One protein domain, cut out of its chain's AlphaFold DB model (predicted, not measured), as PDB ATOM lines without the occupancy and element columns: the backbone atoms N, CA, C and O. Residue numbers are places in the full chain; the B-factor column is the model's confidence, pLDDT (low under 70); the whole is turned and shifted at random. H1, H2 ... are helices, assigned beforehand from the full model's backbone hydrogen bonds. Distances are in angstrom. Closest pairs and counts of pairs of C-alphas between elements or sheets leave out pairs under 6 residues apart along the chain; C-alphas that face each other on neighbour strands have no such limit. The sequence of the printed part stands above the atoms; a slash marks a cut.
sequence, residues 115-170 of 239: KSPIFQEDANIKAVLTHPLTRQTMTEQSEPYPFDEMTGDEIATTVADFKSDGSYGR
ATOM      1  N   LYS A 115       5.061  19.989  41.524       88.06
ATOM      2  CA  LYS A 115       6.350  20.141  42.230       88.06
ATOM      3  C   LYS A 115       6.676  18.963  43.141       88.06
ATOM      4  O   LYS A 115       7.690  19.003  43.848       88.06
ATOM      5  N   SER A 116       5.826  17.943  43.145       89.31
ATOM      6  CA  SER A 116       6.012  16.735  43.926       89.31
ATOM      7  C   SER A 116       7.397  16.131  43.675       89.31
ATOM      8  O   SER A 116       7.846  16.065  42.523       89.31
ATOM      9  N   PRO A 117       8.092  15.658  44.729       89.69
ATOM     10  CA  PRO A 117       9.400  15.029  44.591       89.69
ATOM     11  C   PRO A 117       9.416  13.847  43.621       89.69
ATOM     12  O   PRO A 117      10.474  13.513  43.109       89.69
ATOM     13  N   ILE A 118       8.270  13.213  43.346       91.31
ATOM     14  CA  ILE A 118       8.211  12.058  42.446       91.31
ATOM     15  C   ILE A 118       8.470  12.448  40.982       91.31
ATOM     16  O   ILE A 118       9.027  11.653  40.232       91.31
ATOM     17  N   PHE A 119       8.113  13.670  40.575       90.88
ATOM     18  CA  PHE A 119       8.258  14.130  39.189       90.88
ATOM     19  C   PHE A 119       9.636  14.736  38.897       90.88
ATOM     20  O   PHE A 119       9.945  15.052  37.750       90.88
ATOM     21  N   GLN A 120      10.488  14.882  39.914       89.75
ATOM     22  CA  GLN A 120      11.824  15.450  39.759       89.75
ATOM     23  C   GLN A 120      12.767  14.481  39.019       89.75
ATOM     24  O   GLN A 120      12.603  13.254  39.034       89.75
ATOM     25  N   GLU A 121      13.774  15.025  38.334       85.56
ATOM     26  CA  GLU A 121      14.714  14.236  37.524       85.56
ATOM     27  C   GLU A 121      15.498  13.215  38.367       85.56
ATOM     28  O   GLU A 121      15.733  12.091  37.921       85.56
ATOM     29  N   ASP A 122      15.813  13.565  39.612       87.50
ATOM     30  CA  ASP A 122      16.560  12.758  40.580       87.50
ATOM     31  C   ASP A 122      15.745  11.611  41.207       87.50
ATOM     32  O   ASP A 122      16.320  10.659  41.743       87.50
ATOM     33  N   ALA A 123      14.415  11.641  41.096       88.75
ATOM     34  CA  ALA A 123      13.550  10.601  41.638       88.75
ATOM     35  C   ALA A 123      13.745   9.261  40.911       88.75
ATOM     36  O   ALA A 123      13.326   9.076  39.768       88.75
ATOM     37  N   ASN A 124      14.352   8.268  41.557       92.06
ATOM     38  CA  ASN A 124      14.588   6.968  40.925       92.06
ATOM     39  C   ASN A 124      13.365   6.033  41.034       92.06
ATOM     40  O   ASN A 124      13.417   4.998  41.699       92.06
ATOM     41  N   ILE A 125      12.258   6.398  40.375       92.44
ATOM     42  CA  ILE A 125      11.007   5.614  40.380       92.44
ATOM     43  C   ILE A 125      11.243   4.204  39.822       92.44
ATOM     44  O   ILE A 125      10.737   3.233  40.377       92.44
ATOM     45  N   LYS A 126      12.076   4.058  38.783       92.56
ATOM     46  CA  LYS A 126      12.425   2.746  38.216       92.56
ATOM     47  C   LYS A 126      12.996   1.799  39.275       92.56
ATOM     48  O   LYS A 126      12.611   0.632  39.320       92.56
ATOM     49  N   ALA A 127      13.892   2.282  40.137       92.00
ATOM     50  CA  ALA A 127      14.436   1.466  41.219       92.00
ATOM     51  C   ALA A 127      13.363   1.081  42.244       92.00
ATOM     52  O   ALA A 127      13.390  -0.040  42.733       92.00
ATOM     53  N   VAL A 128      12.414   1.975  42.537       91.88
ATOM     54  CA  VAL A 128      11.291   1.678  43.439       91.88
ATOM     55  C   VAL A 128      10.382   0.604  42.843       91.88
ATOM     56  O   VAL A 128      10.059  -0.353  43.538       91.88
ATOM     57  N   LEU A 129      10.016   0.705  41.564       91.50
ATOM     58  CA  LEU A 129       9.165  -0.287  40.896       91.50
ATOM     59  C   LEU A 129       9.869  -1.647  40.781       91.50
ATOM     60  O   LEU A 129       9.320  -2.677  41.136       91.50
ATOM     61  N   THR A 130      11.141  -1.672  40.398       91.62
ATOM     62  CA  THR A 130      11.895  -2.936  40.286       91.62
ATOM     63  C   THR A 130      12.302  -3.545  41.636       91.62
ATOM     64  O   THR A 130      12.873  -4.637  41.679       91.62
ATOM     65  N   HIS A 131      12.024  -2.869  42.755       93.75
ATOM     66  CA  HIS A 131      12.417  -3.339  44.077       93.75
ATOM     67  C   HIS A 131      11.550  -4.528  44.541       93.75
ATOM     68  O   HIS A 131      10.319  -4.461  44.480       93.75
ATOM     69  N   PRO A 132      12.145  -5.596  45.113       90.69
ATOM     70  CA  PRO A 132      11.403  -6.791  45.528       90.69
ATOM     71  C   PRO A 132      10.338  -6.512  46.596       90.69
ATOM     72  O   PRO A 132       9.307  -7.178  46.612       90.69
ATOM     73  N   LEU A 133      10.562  -5.521  47.466       92.19
ATOM     74  CA  LEU A 133       9.574  -5.119  48.474       92.19
ATOM     75  C   LEU A 133       8.291  -4.580  47.831       92.19
ATOM     76  O   LEU A 133       7.207  -4.949  48.254       92.19
ATOM     77  N   THR A 134       8.414  -3.755  46.790       89.12
ATOM     78  CA  THR A 134       7.270  -3.158  46.085       89.12
ATOM     79  C   THR A 134       6.413  -4.239  45.437       89.12
ATOM     80  O   THR A 134       5.185  -4.224  45.540       89.12
ATOM     81  N   ARG A 135       7.075  -5.237  44.841       89.44
ATOM     82  CA  ARG A 135       6.418  -6.420  44.286       89.44
ATOM     83  C   ARG A 135       5.661  -7.201  45.358       89.44
ATOM     84  O   ARG A 135       4.484  -7.478  45.175       89.44
ATOM     85  N   GLN A 136       6.303  -7.492  46.493       90.00
ATOM     86  CA  GLN A 136       5.656  -8.190  47.612       90.00
ATOM     87  C   GLN A 136       4.417  -7.440  48.106       90.00
ATOM     88  O   GLN A 136       3.352  -8.039  48.203       90.00
ATOM     89  N   THR A 137       4.522  -6.126  48.320       88.19
ATOM     90  CA  THR A 137       3.399  -5.319  48.817       88.19
ATOM     91  C   THR A 137       2.205  -5.286  47.864       88.19
ATOM     92  O   THR A 137       1.073  -5.235  48.329       88.19
ATOM     93  N   MET A 138       2.427  -5.337  46.544       85.94
ATOM     94  CA  MET A 138       1.329  -5.390  45.570       85.94
ATOM     95  C   MET A 138       0.737  -6.793  45.429       85.94
ATOM     96  O   MET A 138      -0.480  -6.940  45.383       85.94
ATOM     97  N   THR A 139       1.563  -7.841  45.432       87.75
ATOM     98  CA  THR A 139       1.063  -9.225  45.380       87.75
ATOM     99  C   THR A 139       0.295  -9.611  46.649       87.75
ATOM    100  O   THR A 139      -0.664 -10.376  46.583       87.75
ATOM    101  N   GLU A 140       0.653  -9.049  47.810       89.94
ATOM    102  CA  GLU A 140      -0.114  -9.187  49.059       89.94
ATOM    103  C   GLU A 140      -1.534  -8.606  48.956       89.94
ATOM    104  O   GLU A 140      -2.443  -9.084  49.633       89.94
ATOM    105  N   GLN A 141      -1.752  -7.634  48.066       84.12
ATOM    106  CA  GLN A 141      -3.069  -7.066  47.760       84.12
ATOM    107  C   GLN A 141      -3.877  -7.921  46.766       84.12
ATOM    108  O   GLN A 141      -4.934  -7.495  46.314       84.12
ATOM    109  N   SER A 142      -3.429  -9.150  46.478       78.44
ATOM    110  CA  SER A 142      -4.065 -10.151  45.602       78.44
ATOM    111  C   SER A 142      -4.116  -9.832  44.103       78.44
ATOM    112  O   SER A 142      -4.726 -10.585  43.350       78.44
ATOM    113  N   GLU A 143      -3.412  -8.793  43.656       81.19
ATOM    114  CA  GLU A 143      -3.301  -8.435  42.241       81.19
ATOM    115  C   GLU A 143      -1.966  -8.930  41.646       81.19
ATOM    116  O   GLU A 143      -0.928  -8.911  42.327       81.19
ATOM    117  N   PRO A 144      -1.952  -9.391  40.379       86.12
ATOM    118  CA  PRO A 144      -0.713  -9.702  39.678       86.12
ATOM    119  C   PRO A 144       0.133  -8.436  39.534       86.12
ATOM    120  O   PRO A 144      -0.387  -7.342  39.315       86.12
ATOM    121  N   TYR A 145       1.454  -8.573  39.661       89.56
ATOM    122  CA  TYR A 145       2.338  -7.416  39.602       89.56
ATOM    123  C   TYR A 145       2.412  -6.870  38.162       89.56
ATOM    124  O   TYR A 145       2.921  -7.577  37.290       89.56
ATOM    125  N   PRO A 146       1.966  -5.627  37.883       86.00
ATOM    126  CA  PRO A 146       1.787  -5.145  36.505       86.00
ATOM    127  C   PRO A 146       3.071  -5.073  35.672       86.00
ATOM    128  O   PRO A 146       3.024  -5.075  34.447       86.00
ATOM    129  N   PHE A 147       4.227  -4.999  36.333       88.31
ATOM    130  CA  PHE A 147       5.524  -4.836  35.682       88.31
ATOM    131  C   PHE A 147       6.291  -6.158  35.522       88.31
ATOM    132  O   PHE A 147       7.416  -6.133  35.036       88.31
ATOM    133  N   ASP A 148       5.717  -7.305  35.916       86.81
ATOM    134  CA  ASP A 148       6.370  -8.617  35.753       86.81
ATOM    135  C   ASP A 148       6.515  -9.021  34.276       86.81
ATOM    136  O   ASP A 148       7.451  -9.736  33.918       86.81
ATOM    137  N   GLU A 149       5.601  -8.554  33.422       87.94
ATOM    138  CA  GLU A 149       5.605  -8.827  31.979       87.94
ATOM    139  C   GLU A 149       6.391  -7.778  31.177       87.94
ATOM    140  O   GLU A 149       6.679  -7.995  30.001       87.94
ATOM    141  N   MET A 150       6.766  -6.658  31.804       90.31
ATOM    142  CA  MET A 150       7.499  -5.576  31.150       90.31
ATOM    143  C   MET A 150       9.010  -5.786  31.238       90.31
ATOM    144  O   MET A 150       9.574  -6.176  32.263       90.31
ATOM    145  N   THR A 151       9.705  -5.447  30.160       92.50
ATOM    146  CA  THR A 151      11.162  -5.358  30.145       92.50
ATOM    147  C   THR A 151      11.646  -4.146  30.944       92.50
ATOM    148  O   THR A 151      10.957  -3.137  31.105       92.50
ATOM    149  N   GLY A 152      12.890  -4.202  31.427       89.69
ATOM    150  CA  GLY A 152      13.483  -3.093  32.181       89.69
ATOM    151  C   GLY A 152      13.586  -1.775  31.398       89.69
ATOM    152  O   GLY A 152      13.692  -0.715  32.023       89.69
ATOM    153  N   ASP A 153      13.563  -1.836  30.065       92.50
ATOM    154  CA  ASP A 153      13.588  -0.668  29.183       92.50
ATOM    155  C   ASP A 153      12.183  -0.084  28.998       92.50
ATOM    156  O   ASP A 153      12.020   1.125  29.121       92.50
ATOM    157  N   GLU A 154      11.149  -0.917  28.846       93.94
ATOM    158  CA  GLU A 154       9.747  -0.466  28.850       93.94
ATOM    159  C   GLU A 154       9.378   0.212  30.176       93.94
ATOM    160  O   GLU A 154       8.752   1.272  30.184       93.94
ATOM    161  N   ILE A 155       9.848  -0.330  31.305       93.44
ATOM    162  CA  ILE A 155       9.688   0.313  32.621       93.44
ATOM    163  C   ILE A 155      10.413   1.667  32.658       93.44
ATOM    164  O   ILE A 155       9.931   2.619  33.263       93.44
ATOM    165  N   ALA A 156      11.583   1.787  32.026       93.56
ATOM    166  CA  ALA A 156      12.305   3.057  31.995       93.56
ATOM    167  C   ALA A 156      11.565   4.113  31.165       93.56
ATOM    168  O   ALA A 156      11.448   5.253  31.615       93.56
ATOM    169  N   THR A 157      11.054   3.730  29.995       94.75
ATOM    170  CA  THR A 157      10.290   4.618  29.113       94.75
ATOM    171  C   THR A 157       8.991   5.062  29.774       94.75
ATOM    172  O   THR A 157       8.752   6.257  29.886       94.75
ATOM    173  N   THR A 158       8.207   4.133  30.322       93.94
ATOM    174  CA  THR A 158       6.953   4.463  31.024       93.94
ATOM    175  C   THR A 158       7.178   5.375  32.229       93.94
ATOM    176  O   THR A 158       6.405   6.301  32.456       93.94
ATOM    177  N   VAL A 159       8.264   5.177  32.986       93.75
ATOM    178  CA  VAL A 159       8.646   6.084  34.079       93.75
ATOM    179  C   VAL A 159       9.047   7.466  33.561       93.75
ATOM    180  O   VAL A 159       8.725   8.467  34.200       93.75
ATOM    181  N   ALA A 160       9.761   7.546  32.437       93.62
ATOM    182  CA  ALA A 160      10.134   8.822  31.835       93.62
ATOM    183  C   ALA A 160       8.895   9.595  31.358       93.62
ATOM    184  O   ALA A 160       8.759  10.776  31.682       93.62
ATOM    185  N   ASP A 161       7.968   8.909  30.688       94.25
ATOM    186  CA  ASP A 161       6.695   9.476  30.244       94.25
ATOM    187  C   ASP A 161       5.874   9.955  31.446       94.25
ATOM    188  O   ASP A 161       5.477  11.118  31.491       94.25
ATOM    189  N   PHE A 162       5.747   9.125  32.490       93.81
ATOM    190  CA  PHE A 162       5.071   9.482  33.740       93.81
ATOM    191  C   PHE A 162       5.651  10.746  34.386       93.81
ATOM    192  O   PHE A 162       4.909  11.642  34.788       93.81
ATOM    193  N   LYS A 163       6.982  10.860  34.474       93.25
ATOM    194  CA  LYS A 163       7.626  12.069  35.008       93.25
ATOM    195  C   LYS A 163       7.337  13.291  34.152       93.25
ATOM    196  O   LYS A 163       7.044  14.354  34.697       93.25
ATOM    197  N   SER A 164       7.425  13.139  32.832       92.69
ATOM    198  CA  SER A 164       7.157  14.233  31.909       92.69
ATOM    199  C   SER A 164       5.719  14.725  32.079       92.69
ATOM    200  O   SER A 164       5.512  15.901  32.372       92.69
ATOM    201  N   ASP A 165       4.741  13.824  32.062       91.62
ATOM    202  CA  ASP A 165       3.322  14.142  32.195       91.62
ATOM    203  C   ASP A 165       2.992  14.789  33.543       91.62
ATOM    204  O   ASP A 165       2.263  15.784  33.592       91.62
ATOM    205  N   GLY A 166       3.586  14.293  34.627       90.50
ATOM    206  CA  GLY A 166       3.388  14.863  35.955       90.50
ATOM    207  C   GLY A 166       4.026  16.232  36.140       90.50
ATOM    208  O   GLY A 166       3.421  17.112  36.749       90.50
ATOM    209  N   SER A 167       5.191  16.471  35.531       90.38
ATOM    210  CA  SER A 167       5.818  17.798  35.535       90.38
ATOM    211  C   SER A 167       4.985  18.855  34.792       90.38
ATOM    212  O   SER A 167       5.046  20.036  35.130       90.38
ATOM    213  N   TYR A 168       4.162  18.428  33.827       89.81
ATOM    214  CA  TYR A 168       3.209  19.278  33.111       89.81
ATOM    215  C   TYR A 168       1.842  19.396  33.804       89.81
ATOM    216  O   TYR A 168       0.956  20.055  33.264       89.81
ATOM    217  N   GLY A 169       1.649  18.775  34.972       90.06
ATOM    218  CA  GLY A 169       0.382  18.826  35.705       90.06
ATOM    219  C   GLY A 169      -0.742  18.003  35.071       90.06
ATOM    220  O   GLY A 169      -1.909  18.248  35.352       90.06
ATOM    221  N   ARG A 170      -0.429  17.009  34.227       89.69
ATOM    222  CA  ARG A 170      -1.456  16.163  33.585       89.69
ATOM    223  C   ARG A 170      -2.163  15.203  34.548       89.69
ATOM    224  O   ARG A 170      -3.147  14.579  34.171       89.69
TER     225      ARG A 170
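Overview. This is residues 115 to 170 of the 239 residues of an uncharacterized protein of Botryotinia fuckeliana (strain B05.10) (UniProt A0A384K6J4). One long helix, H3, makes one side of an elongated, triangle-like model; the short helix H1 packs on its earlier half, and H2 sits at the far end of the model, away from H3. Residues 115 to 124 begin near the last residues of H3 and lead to H1 and H2, and the long link of residues 140 to 151 folds back from H2 to the beginning of H3. The printed part has 56 residues with three named helices, in the order H1, H2, H3, and no named strand; the class is all helix, with 29 residues in the named helices. The whole is only just compact, close to loose, with a radius of gyration of the C-alphas of 12.2 A, and spans 32 by 21 by 19 A.

Arrangement. Begin with H3, residues 152 to 167, the longest helix. Look next at H1, residues 125 to 129, which touches H3; the closest C-alphas of the two are those of Lys 126 and Ala 156, 6.2 A apart. H3 touches H1 with residues 155 to 159 alone. From H1 move on to H2, residues 132 to 139, which is close to H1 but not clearly touching it: the closest C-alphas are those of Val 128 and Thr 134, 6.8 A apart. H2 and H3 are apart, and H2 touches no helix. On the backbone you will find each O i to N i+4 pair inside H1, H2 and H3 within hydrogen-bond range.

Along the chain. Find C-alpha 152 at (13.483, -3.093, 32.181); from there H3 runs 22.5 A to C-alpha 167 at (5.818, 17.798, 35.535). Then go back to C-alpha 125 at (11.007, 5.614, 40.380), where the five residues of H1 begin; H1 measures 6.2 A from first to last C-alpha. H2, eight residues, begins at C-alpha 132, at (11.403, -6.791, 45.528), and measures 10.6 A to C-alpha 139.

Size, cuts and confidence. Look for the two C-alphas farthest apart at Glu 140 and Tyr 168, 32.8 A from each other. The first and last printed C-alphas, those of Lys 115 and Arg 170, are 12.3 A apart. The printed part has no cut. The link from H1 to H2 is tight, with 2 residues, and the link from H2 to H3 is long, with 12 residues, 140 to 151; the C-alphas of these 12 lie 9 to 19 A from the mean of the C-alphas. Read the B-factor column for the model's confidence: the mean pLDDT of the printed part is 90.2, and no printed residue is under 70.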